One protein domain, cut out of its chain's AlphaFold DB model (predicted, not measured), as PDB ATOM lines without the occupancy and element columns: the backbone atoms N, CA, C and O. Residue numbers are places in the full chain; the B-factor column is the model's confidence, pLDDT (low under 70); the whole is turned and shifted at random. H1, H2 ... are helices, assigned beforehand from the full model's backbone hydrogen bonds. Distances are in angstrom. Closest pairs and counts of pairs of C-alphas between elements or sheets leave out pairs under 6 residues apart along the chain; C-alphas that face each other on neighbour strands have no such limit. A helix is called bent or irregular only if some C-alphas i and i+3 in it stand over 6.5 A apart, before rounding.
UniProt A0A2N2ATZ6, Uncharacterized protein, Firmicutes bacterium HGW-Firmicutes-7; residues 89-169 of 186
ATOM      1  N   LEU A  89     104.098 161.531 148.412       93.31
ATOM      2  CA  LEU A  89     104.827 160.465 147.711       93.31
ATOM      3  C   LEU A  89     106.084 160.017 148.476       93.31
ATOM      4  O   LEU A  89     106.444 158.841 148.439       93.31
ATOM      5  N   GLU A  90     106.733 160.942 149.182       93.56
ATOM      6  CA  GLU A  90     107.897 160.659 150.021       93.56
ATOM      7  C   GLU A  90     107.524 159.811 151.243       93.56
ATOM      8  O   GLU A  90     108.193 158.814 151.509       93.56
ATOM      9  N   ASP A  91     106.424 160.132 151.933       94.38
ATOM     10  CA  ASP A  91     105.938 159.339 153.072       94.38
ATOM     11  C   ASP A  91     105.552 157.921 152.645       94.38
ATOM     12  O   ASP A  91     105.894 156.941 153.316       94.38
ATOM     13  N   PHE A  92     104.877 157.803 151.497       95.12
ATOM     14  CA  PHE A  92     104.531 156.513 150.911       95.12
ATOM     15  C   PHE A  92     105.782 155.688 150.595       95.12
ATOM     16  O   PHE A  92     105.867 154.521 150.984       95.12
ATOM     17  N   TYR A  93     106.771 156.297 149.933       94.38
ATOM     18  CA  TYR A  93     108.035 155.636 149.620       94.38
ATOM     19  C   TYR A  93     108.763 155.187 150.892       94.38
ATOM     20  O   TYR A  93     109.123 154.020 151.002       94.38
ATOM     21  N   ASN A  94     108.910 156.068 151.883       93.50
ATOM     22  CA  ASN A  94     109.591 155.753 153.142       93.50
ATOM     23  C   ASN A  94     108.899 154.616 153.905       93.50
ATOM     24  O   ASN A  94     109.567 153.732 154.444       93.50
ATOM     25  N   THR A  95     107.563 154.606 153.915       94.12
ATOM     26  CA  THR A  95     106.769 153.529 154.521       94.12
ATOM     27  C   THR A  95     107.026 152.197 153.819       94.12
ATOM     28  O   THR A  95     107.274 151.188 154.481       94.12
ATOM     29  N   LEU A  96     107.025 152.197 152.482       92.69
ATOM     30  CA  LEU A  96     107.311 151.010 151.686       92.69
ATOM     31  C   LEU A  96     108.745 150.513 151.908       92.69
ATOM     32  O   LEU A  96     108.941 149.327 152.151       92.69
ATOM     33  N   SER A  97     109.738 151.402 151.860       88.94
ATOM     34  CA  SER A  97     111.145 151.045 152.058       88.94
ATOM     35  C   SER A  97     111.394 150.457 153.442       88.94
ATOM     36  O   SER A  97     112.101 149.461 153.554       88.94
ATOM     37  N   LYS A  98     110.775 151.009 154.493       91.75
ATOM     38  CA  LYS A  98     110.875 150.439 155.840       91.75
ATOM     39  C   LYS A  98     110.335 149.008 155.885       91.75
ATOM     40  O   LYS A  98     111.030 148.115 156.351       91.75
ATOM     41  N   ALA A  99     109.140 148.784 155.336       91.38
ATOM     42  CA  ALA A  99     108.555 147.447 155.273       91.38
ATOM     43  C   ALA A  99     109.404 146.470 154.436       91.38
ATOM     44  O   ALA A  99     109.493 145.291 154.767       91.38
ATOM     45  N   GLN A 100     110.050 146.950 153.369       87.62
ATOM     46  CA  GLN A 100     110.972 146.142 152.568       87.62
ATOM     47  C   GLN A 100     112.198 145.704 153.368       87.62
ATOM     48  O   GLN A 100     112.573 144.538 153.272       87.62
ATOM     49  N   PHE A 101     112.802 146.599 154.160       86.06
ATOM     50  CA  PHE A 101     113.923 146.238 155.032       86.06
ATOM     51  C   PHE A 101     113.519 145.172 156.052       86.06
ATOM     52  O   PHE A 101     114.215 144.170 156.173       86.06
ATOM     53  N   ASP A 102     112.363 145.332 156.702       87.19
ATOM     54  CA  ASP A 102     111.869 144.363 157.689       87.19
ATOM     55  C   ASP A 102     111.589 142.978 157.063       87.19
ATOM     56  O   ASP A 102     111.731 141.944 157.713       87.19
ATOM     57  N   HIS A 103     111.206 142.936 155.783       88.25
ATOM     58  CA  HIS A 103     110.941 141.687 155.065       88.25
ATOM     59  C   HIS A 103     112.195 141.060 154.427       88.25
ATOM     60  O   HIS A 103     112.174 139.891 154.034       88.25
ATOM     61  N   PHE A 104     113.294 141.811 154.318       88.00
ATOM     62  CA  PHE A 104     114.503 141.369 153.624       88.00
ATOM     63  C   PHE A 104     115.164 140.157 154.295       88.00
ATOM     64  O   PHE A 104     115.649 139.256 153.604       88.00
ATOM     65  N   ASP A 105     115.131 140.097 155.626       87.50
ATOM     66  CA  ASP A 105     115.694 138.977 156.385       87.50
ATOM     67  C   ASP A 105     114.947 137.672 156.079       87.50
ATOM     68  O   ASP A 105     115.558 136.662 155.730       87.50
ATOM     69  N   GLN A 106     113.612 137.720 156.083       89.00
ATOM     70  CA  GLN A 106     112.765 136.568 155.751       89.00
ATOM     71  C   GLN A 106     112.991 136.091 154.312       89.00
ATOM     72  O   GLN A 106     113.079 134.892 154.042       89.00
ATOM     73  N   PHE A 107     113.116 137.031 153.374       88.81
ATOM     74  CA  PHE A 107     113.417 136.710 151.984       88.81
ATOM     75  C   PHE A 107     114.795 136.043 151.832       88.81
ATOM     76  O   PHE A 107     114.940 135.069 151.090       88.81
ATOM     77  N   SER A 108     115.794 136.521 152.573       90.88
ATOM     78  CA  SER A 108     117.141 135.944 152.580       90.88
ATOM     79  C   SER A 108     117.137 134.507 153.107       90.88
ATOM     80  O   SER A 108     117.741 133.623 152.494       90.88
ATOM     81  N   GLU A 109     116.404 134.238 154.190       93.06
ATOM     82  CA  GLU A 109     116.221 132.885 154.726       93.06
ATOM     83  C   GLU A 109     115.566 131.946 153.702       93.06
ATOM     84  O   GLU A 109     116.031 130.820 153.506       93.06
ATOM     85  N   GLN A 110     114.546 132.418 152.977       92.62
ATOM     86  CA  GLN A 110     113.887 131.640 151.923       92.62
ATOM     87  C   GLN A 110     114.849 131.271 150.778       92.62
ATOM     88  O   GLN A 110     114.798 130.148 150.259       92.62
ATOM     89  N   ILE A 111     115.729 132.192 150.368       93.75
ATOM     90  CA  ILE A 111     116.751 131.910 149.348       93.75
ATOM     91  C   ILE A 111     117.728 130.851 149.859       93.75
ATOM     92  O   ILE A 111     118.026 129.898 149.138       93.75
ATOM     93  N   ILE A 112     118.205 130.980 151.101       94.62
ATOM     94  CA  ILE A 112     119.121 130.006 151.708       94.62
ATOM     95  C   ILE A 112     118.483 128.612 151.725       94.62
ATOM     96  O   ILE A 112     119.138 127.631 151.372       94.62
ATOM     97  N   GLU A 113     117.204 128.516 152.081       95.00
ATOM     98  CA  GLU A 113     116.485 127.242 152.078       95.00
ATOM     99  C   GLU A 113     116.339 126.667 150.663       95.00
ATOM    100  O   GLU A 113     116.594 125.485 150.434       95.00
ATOM    101  N   THR A 114     116.037 127.516 149.680       93.75
ATOM    102  CA  THR A 114     115.979 127.138 148.258       93.75
ATOM    103  C   THR A 114     117.308 126.528 147.783       93.75
ATOM    104  O   THR A 114     117.310 125.514 147.076       93.75
ATOM    105  N   VAL A 115     118.447 127.086 148.210       93.12
ATOM    106  CA  VAL A 115     119.784 126.546 147.909       93.12
ATOM    107  C   VAL A 115     120.002 125.191 148.586       93.12
ATOM    108  O   VAL A 115     120.422 124.243 147.923       93.12
ATOM    109  N   LYS A 116     119.685 125.067 149.882       93.62
ATOM    110  CA  LYS A 116     119.850 123.811 150.636       93.62
ATOM    111  C   LYS A 116     119.039 122.671 150.029       93.62
ATOM    112  O   LYS A 116     119.573 121.583 149.818       93.62
ATOM    113  N   VAL A 117     117.773 122.931 149.698       94.31
ATOM    114  CA  VAL A 117     116.911 121.962 149.013       94.31
ATOM    115  C   VAL A 117     117.563 121.529 147.702       94.31
ATOM    116  O   VAL A 117     117.732 120.334 147.476       94.31
ATOM    117  N   SER A 118     118.020 122.480 146.883       92.62
ATOM    118  CA  SER A 118     118.663 122.185 145.595       92.62
ATOM    119  C   SER A 118     119.926 121.327 145.731       92.62
ATOM    120  O   SER A 118     120.135 120.423 144.926       92.62
ATOM    121  N   GLN A 119     120.743 121.566 146.761       88.31
ATOM    122  CA  GLN A 119     121.926 120.752 147.073       88.31
ATOM    123  C   GLN A 119     121.551 119.338 147.533       88.31
ATOM    124  O   GLN A 119     122.205 118.365 147.163       88.31
ATOM    125  N   SER A 120     120.476 119.206 148.315       91.00
ATOM    126  CA  SER A 120     120.020 117.906 148.819       91.00
ATOM    127  C   SER A 120     119.529 116.966 147.711       91.00
ATOM    128  O   SER A 120     119.683 115.755 147.843       91.00
ATOM    129  N   LEU A 121     119.014 117.509 146.597       90.62
ATOM    130  CA  LEU A 121     118.528 116.726 145.452       90.62
ATOM    131  C   LEU A 121     119.626 115.891 144.773       90.62
ATOM    132  O   LEU A 121     119.316 114.881 144.148       90.62
ATOM    133  N   PHE A 122     120.892 116.304 144.889       87.50
ATOM    134  CA  PHE A 122     122.037 115.657 144.238       87.50
ATOM    135  C   PHE A 122     123.168 115.341 145.228       87.50
ATOM    136  O   PHE A 122     124.334 115.310 144.850       87.50
ATOM    137  N   ASN A 123     122.850 115.099 146.501       83.31
ATOM    138  CA  ASN A 123     123.850 114.868 147.551       83.31
ATOM    139  C   ASN A 123     124.611 113.527 147.446       83.31
ATOM    140  O   ASN A 123     125.573 113.311 148.185       83.31
ATOM    141  N   ASP A 124     124.206 112.635 146.542       85.06
ATOM    142  CA  ASP A 124     124.861 111.350 146.322       85.06
ATOM    143  C   ASP A 124     126.235 111.547 145.658       85.06
ATOM    144  O   ASP A 124     126.356 111.972 144.507       85.06
ATOM    145  N   THR A 125     127.293 111.196 146.392       76.94
ATOM    146  CA  THR A 125     128.696 111.306 145.960       76.94
ATOM    147  C   THR A 125     129.057 110.407 144.774       76.94
ATOM    148  O   THR A 125     130.118 110.582 144.180       76.94
ATOM    149  N   SER A 126     128.207 109.438 144.422       85.62
ATOM    150  CA  SER A 126     128.377 108.618 143.218       85.62
ATOM    151  C   SER A 126     127.976 109.357 141.933       85.62
ATOM    152  O   SER A 126     128.413 108.984 140.839       85.62
ATOM    153  N   ILE A 127     127.194 110.439 142.048       83.69
ATOM    154  CA  ILE A 127     126.765 111.269 140.923       83.69
ATOM    155  C   ILE A 127     127.924 112.170 140.486       83.69
ATOM    156  O   ILE A 127     128.363 113.070 141.202       83.69
ATOM    157  N   LYS A 128     128.398 111.976 139.250       87.81
ATOM    158  CA  LYS A 128     129.360 112.897 138.629       87.81
ATOM    159  C   LYS A 128     128.729 114.281 138.445       87.81
ATOM    160  O   LYS A 128     127.604 114.383 137.966       87.81
ATOM    161  N   ASN A 129     129.498 115.333 138.724       88.44
ATOM    162  CA  ASN A 129     129.092 116.740 138.577       88.44
ATOM    163  C   ASN A 129     127.914 117.169 139.477       88.44
ATOM    164  O   ASN A 129     127.157 118.069 139.107       88.44
ATOM    165  N   ASN A 130     127.747 116.545 140.645       89.31
ATOM    166  CA  ASN A 130     126.680 116.865 141.598       89.31
ATOM    167  C   ASN A 130     126.606 118.357 141.998       89.31
ATOM    168  O   ASN A 130     125.509 118.909 142.088       89.31
ATOM    169  N   GLU A 131     127.743 119.034 142.167       89.31
ATOM    170  CA  GLU A 131     127.803 120.473 142.458       89.31
ATOM    171  C   GLU A 131     127.177 121.302 141.328       89.31
ATOM    172  O   GLU A 131     126.290 122.122 141.569       89.31
ATOM    173  N   THR A 132     127.565 121.038 140.077       92.88
ATOM    174  CA  THR A 132     127.006 121.712 138.895       92.88
ATOM    175  C   THR A 132     125.503 121.474 138.774       92.88
ATOM    176  O   THR A 132     124.753 122.411 138.499       92.88
ATOM    177  N   LEU A 133     125.041 120.241 139.008       93.44
ATOM    178  CA  LEU A 133     123.613 119.909 138.992       93.44
ATOM    179  C   LEU A 133     122.843 120.658 140.087       93.44
ATOM    180  O   LEU A 133     121.771 121.195 139.814       93.44
ATOM    181  N   SER A 134     123.417 120.775 141.285       92.75
ATOM    182  CA  SER A 134     122.832 121.527 142.402       92.75
ATOM    183  C   SER A 134     122.705 123.021 142.089       92.75
ATOM    184  O   SER A 134     121.676 123.638 142.376       92.75
ATOM    185  N   VAL A 135     123.718 123.612 141.445       94.00
ATOM    186  CA  VAL A 135     123.674 125.012 140.987       94.00
ATOM    187  C   VAL A 135     122.603 125.200 139.911       94.00
ATOM    188  O   VAL A 135     121.800 126.126 140.009       94.00
ATOM    189  N   ILE A 136     122.533 124.312 138.914       95.56
ATOM    190  CA  ILE A 136     121.503 124.371 137.863       95.56
ATOM    191  C   ILE A 136     120.098 124.245 138.464       95.56
ATOM    192  O   ILE A 136     119.206 125.009 138.093       95.56
ATOM    193  N   ALA A 137     119.901 123.334 139.419       95.25
ATOM    194  CA  ALA A 137     118.632 123.183 140.125       95.25
ATOM    195  C   ALA A 137     118.260 124.454 140.898       95.25
ATOM    196  O   ALA A 137     117.134 124.931 140.777       95.25
ATOM    197  N   THR A 138     119.226 125.067 141.589       95.25
ATOM    198  CA  THR A 138     119.031 126.347 142.287       95.25
ATOM    199  C   THR A 138     118.577 127.438 141.315       95.25
ATOM    200  O   THR A 138     117.575 128.110 141.559       95.25
ATOM    201  N   ILE A 139     119.270 127.583 140.178       96.19
ATOM    202  CA  ILE A 139     118.922 128.557 139.131       96.19
ATOM    203  C   ILE A 139     117.497 128.315 138.629       96.19
ATOM    204  O   ILE A 139     116.724 129.265 138.493       96.19
ATOM    205  N   TYR A 140     117.135 127.057 138.371       95.88
ATOM    206  CA  TYR A 140     115.805 126.693 137.896       95.88
ATOM    207  C   TYR A 140     114.713 127.033 138.919       95.88
ATOM    208  O   TYR A 140     113.726 127.678 138.558       95.88
ATOM    209  N   MET A 141     114.895 126.675 140.195       95.12
ATOM    210  CA  MET A 141     113.902 126.947 141.240       95.12
ATOM    211  C   MET A 141     113.712 128.448 141.482       95.12
ATOM    212  O   MET A 141     112.573 128.914 141.524       95.12
ATOM    213  N   LEU A 142     114.803 129.218 141.567       95.06
ATOM    214  CA  LEU A 142     114.730 130.676 141.712       95.06
ATOM    215  C   LEU A 142     114.047 131.327 140.502       95.06
ATOM    216  O   LEU A 142     113.213 132.218 140.656       95.06
ATOM    217  N   SER A 143     114.343 130.846 139.292       95.62
ATOM    218  CA  SER A 143     113.708 131.342 138.065       95.62
ATOM    219  C   SER A 143     112.205 131.049 138.037       95.62
ATOM    220  O   SER A 143     111.414 131.899 137.612       95.62
ATOM    221  N   LEU A 144     111.786 129.869 138.506       94.81
ATOM    222  CA  LEU A 144     110.374 129.511 138.621       94.81
ATOM    223  C   LEU A 144     109.654 130.400 139.645       94.81
ATOM    224  O   LEU A 144     108.599 130.949 139.328       94.81
ATOM    225  N   GLN A 145     110.239 130.602 140.830       93.81
ATOM    226  CA  GLN A 145     109.700 131.499 141.861       93.81
ATOM    227  C   GLN A 145     109.533 132.933 141.332       93.81
ATOM    228  O   GLN A 145     108.447 133.503 141.442       93.81
ATOM    229  N   ALA A 146     110.559 133.483 140.675       93.88
ATOM    230  CA  ALA A 146     110.500 134.810 140.061       93.88
ATOM    231  C   ALA A 146     109.400 134.908 138.987       93.88
ATOM    232  O   ALA A 146     108.691 135.911 138.896       93.88
ATOM    233  N   SER A 147     109.217 133.849 138.191       94.88
ATOM    234  CA  SER A 147     108.179 133.793 137.153       94.88
ATOM    235  C   SER A 147     106.771 133.763 137.754       94.88
ATOM    236  O   SER A 147     105.880 134.459 137.268       94.88
ATOM    237  N   LEU A 148     106.565 133.008 138.838       95.50
ATOM    238  CA  LEU A 148     105.296 132.969 139.569       95.50
ATOM    239  C   LEU A 148     104.960 134.327 140.192       95.50
ATOM    240  O   LEU A 148     103.839 134.807 140.029       95.50
ATOM    241  N   GLN A 149     105.931 134.975 140.839       94.44
ATOM    242  CA  GLN A 149     105.758 136.319 141.396       94.44
ATOM    243  C   GLN A 149     105.414 137.335 140.303       94.44
ATOM    244  O   GLN A 149     104.462 138.099 140.447       94.44
ATOM    245  N   LYS A 150     106.124 137.304 139.168       95.19
ATOM    246  CA  LYS A 150     105.824 138.161 138.015       95.19
ATOM    247  C   LYS A 150     104.400 137.947 137.491       95.19
ATOM    248  O   LYS A 150     103.698 138.922 137.226       95.19
ATOM    249  N   ASN A 151     103.962 136.696 137.362       94.31
ATOM    250  CA  ASN A 151     102.609 136.375 136.907       94.31
ATOM    251  C   ASN A 151     101.543 136.838 137.906       94.31
ATOM    252  O   ASN A 151     100.508 137.357 137.492       94.31
ATOM    253  N   LEU A 152     101.802 136.704 139.210       95.94
ATOM    254  CA  LEU A 152     100.922 137.235 140.248       95.94
ATOM    255  C   LEU A 152     100.795 138.756 140.136       95.94
ATOM    256  O   LEU A 152      99.683 139.271 140.179       95.94
ATOM    257  N   VAL A 153     101.902 139.476 139.934       95.44
ATOM    258  CA  VAL A 153     101.863 140.932 139.726       95.44
ATOM    259  C   VAL A 153     101.014 141.288 138.503       95.44
ATOM    260  O   VAL A 153     100.148 142.151 138.609       95.44
ATOM    261  N   ALA A 154     101.192 140.599 137.372       93.38
ATOM    262  CA  ALA A 154     100.360 140.818 136.186       93.38
ATOM    263  C   ALA A 154      98.868 140.575 136.484       93.38
ATOM    264  O   ALA A 154      98.023 141.402 136.145       93.38
ATOM    265  N   HIS A 155      98.548 139.501 137.209       94.56
ATOM    266  CA  HIS A 155      97.182 139.206 137.632       94.56
ATOM    267  C   HIS A 155      96.605 140.296 138.549       94.56
ATOM    268  O   HIS A 155      95.440 140.664 138.405       94.56
ATOM    269  N   LEU A 156      97.401 140.846 139.471       95.56
ATOM    270  CA  LEU A 156      96.968 141.951 140.328       95.56
ATOM    271  C   LEU A 156      96.656 143.210 139.506       95.56
ATOM    272  O   LEU A 156      95.639 143.863 139.729       95.56
ATOM    273  N   ILE A 157      97.490 143.526 138.516       94.44
ATOM    274  CA  ILE A 157      97.259 144.661 137.619       94.44
ATOM    275  C   ILE A 157      95.957 144.464 136.833       94.44
ATOM    276  O   ILE A 157      95.098 145.348 136.832       94.44
ATOM    277  N   ASP A 158      95.788 143.296 136.214       93.38
ATOM    278  CA  ASP A 158      94.641 142.999 135.355       93.38
ATOM    279  C   ASP A 158      93.308 142.997 136.110       93.38
ATOM    280  O   ASP A 158      92.294 143.415 135.553       93.38
ATOM    281  N   ASN A 159      93.301 142.571 137.376       93.25
ATOM    282  CA  ASN A 159      92.068 142.398 138.150       93.25
ATOM    283  C   ASN A 159      91.768 143.532 139.135       93.25
ATOM    284  O   ASN A 159      90.631 143.634 139.590       93.25
ATOM    285  N   TYR A 160      92.740 144.388 139.463       91.06
ATOM    286  CA  TYR A 160      92.539 145.441 140.466       91.06
ATOM    287  C   TYR A 160      92.899 146.847 139.986       91.06
ATOM    288  O   TYR A 160      92.367 147.805 140.538       91.06
ATOM    289  N   LEU A 161      93.746 147.004 138.962       88.12
ATOM    290  CA  LEU A 161      94.157 148.328 138.474       88.12
ATOM    291  C   LEU A 161      93.524 148.674 137.121       88.12
ATOM    292  O   LEU A 161      92.854 149.703 137.008       88.12
ATOM    293  N   LYS A 162      93.608 147.772 136.135       82.75
ATOM    294  CA  LYS A 162      92.941 147.943 134.829       82.75
ATOM    295  C   LYS A 162      91.413 148.109 134.928       82.75
ATOM    296  O   LYS A 162      90.872 148.971 134.229       82.75
ATOM    297  N   PRO A 163      90.677 147.389 135.802       59.22
ATOM    298  CA  PRO A 163      89.225 147.561 135.907       59.22
ATOM    299  C   PRO A 163      88.830 148.933 136.472       59.22
ATOM    300  O   PRO A 163      87.753 149.440 136.168       59.22
ATOM    301  N   VAL A 164      89.708 149.566 137.260       52.66
ATOM    302  CA  VAL A 164      89.473 150.890 137.861       52.66
ATOM    303  C   VAL A 164      89.663 152.015 136.834       52.66
ATOM    304  O   VAL A 164      88.977 153.037 136.913       52.66
ATOM    305  N   ALA A 165      90.531 151.828 135.833       51.25
ATOM    306  CA  ALA A 165      90.725 152.788 134.743       51.25
ATOM    307  C   ALA A 165      89.501 152.874 133.808       51.25
ATOM    308  O   ALA A 165      89.097 153.969 133.419       51.25
ATOM    309  N   ALA A 166      88.845 151.742 133.525       48.16
ATOM    310  CA  ALA A 166      87.681 151.679 132.634       48.16
ATOM    311  C   ALA A 166      86.392 152.295 133.220       48.16
ATOM    312  O   ALA A 166      85.469 152.621 132.474       48.16
ATOM    313  N   LEU A 167      86.308 152.476 134.543       44.22
ATOM    314  CA  LEU A 167      85.105 152.995 135.209       44.22
ATOM    315  C   LEU A 167      85.097 154.524 135.384       44.22
ATOM    316  O   LEU A 167      84.042 155.086 135.678       44.22
ATOM    317  N   ASN A 168      86.227 155.208 135.166       45.66
ATOM    318  CA  ASN A 168      86.368 156.645 135.439       45.66
ATOM    319  C   ASN A 168      86.531 157.541 134.199       45.66
ATOM    320  O   ASN A 168      86.636 158.757 134.347       45.66
ATOM    321  N   GLU A 169      86.479 156.993 132.983       45.12
ATOM    322  CA  GLU A 169      86.525 157.782 131.744       45.12
ATOM    323  C   GLU A 169      85.211 157.669 130.955       45.12
ATOM    324  O   GLU A 169      85.124 157.049 129.900       45.12
TER     325      GLU A 169
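Overview. This is residues 89 to 169 of the 186 residues of an uncharacterized protein of Firmicutes bacterium HGW-Firmicutes-7 (UniProt A0A2N2ATZ6). What shape is it? A helical hairpin opens like a V: long H2 and arm H1b meet near the link, and beyond a bend arm H1a stands free. What builds it? It is all helix, 81 residues with H1 then H2, an extended rod of 65 by 28 by 12 A; the radius of gyration of the C-alphas is 19.3 A.

Arrangement. What touches H2? Residues 131 to 142 alone of H2, residues 130 to 166, touch H1b, residues 105 to 120; the closest C-alphas, of Gln 119 and Ser 134, are 4.8 A apart. This hairpin runs opposite ways at a steep tilt of 43 degrees. H1a, residues 89 to 102, is apart from H2. Are backbone pairs in range? Every O i to N i+4 pair in H1a and H1b is within hydrogen-bond range, and 29 of 33 in H2.

Along the chain. Where is H2? It spans 53.0 A from C-alpha 130 at (126.680, 116.865, 141.598), only just irregular: C-alphas 159 and 162 are 6.52 A apart. Where does H1 bend? Assigned by hydrogen bonds as one helix, residues 89 to 120, from C-alpha 89 at (104.827, 160.465, 147.711), it is bent: C-alphas 102 and 105 are 6.7 A apart. H1a, 20.2 A, and H1b, 22.8 A, stand at a steep tilt of 42 degrees.

Size, cuts and confidence. How far does it reach? The farthest C-alphas, of Ser 126 and Glu 169, are 65.6 A apart; the printed part has no cut, and the 9-residue link is short. Where is confidence low? Residues 163 to 169 have pLDDT under 70.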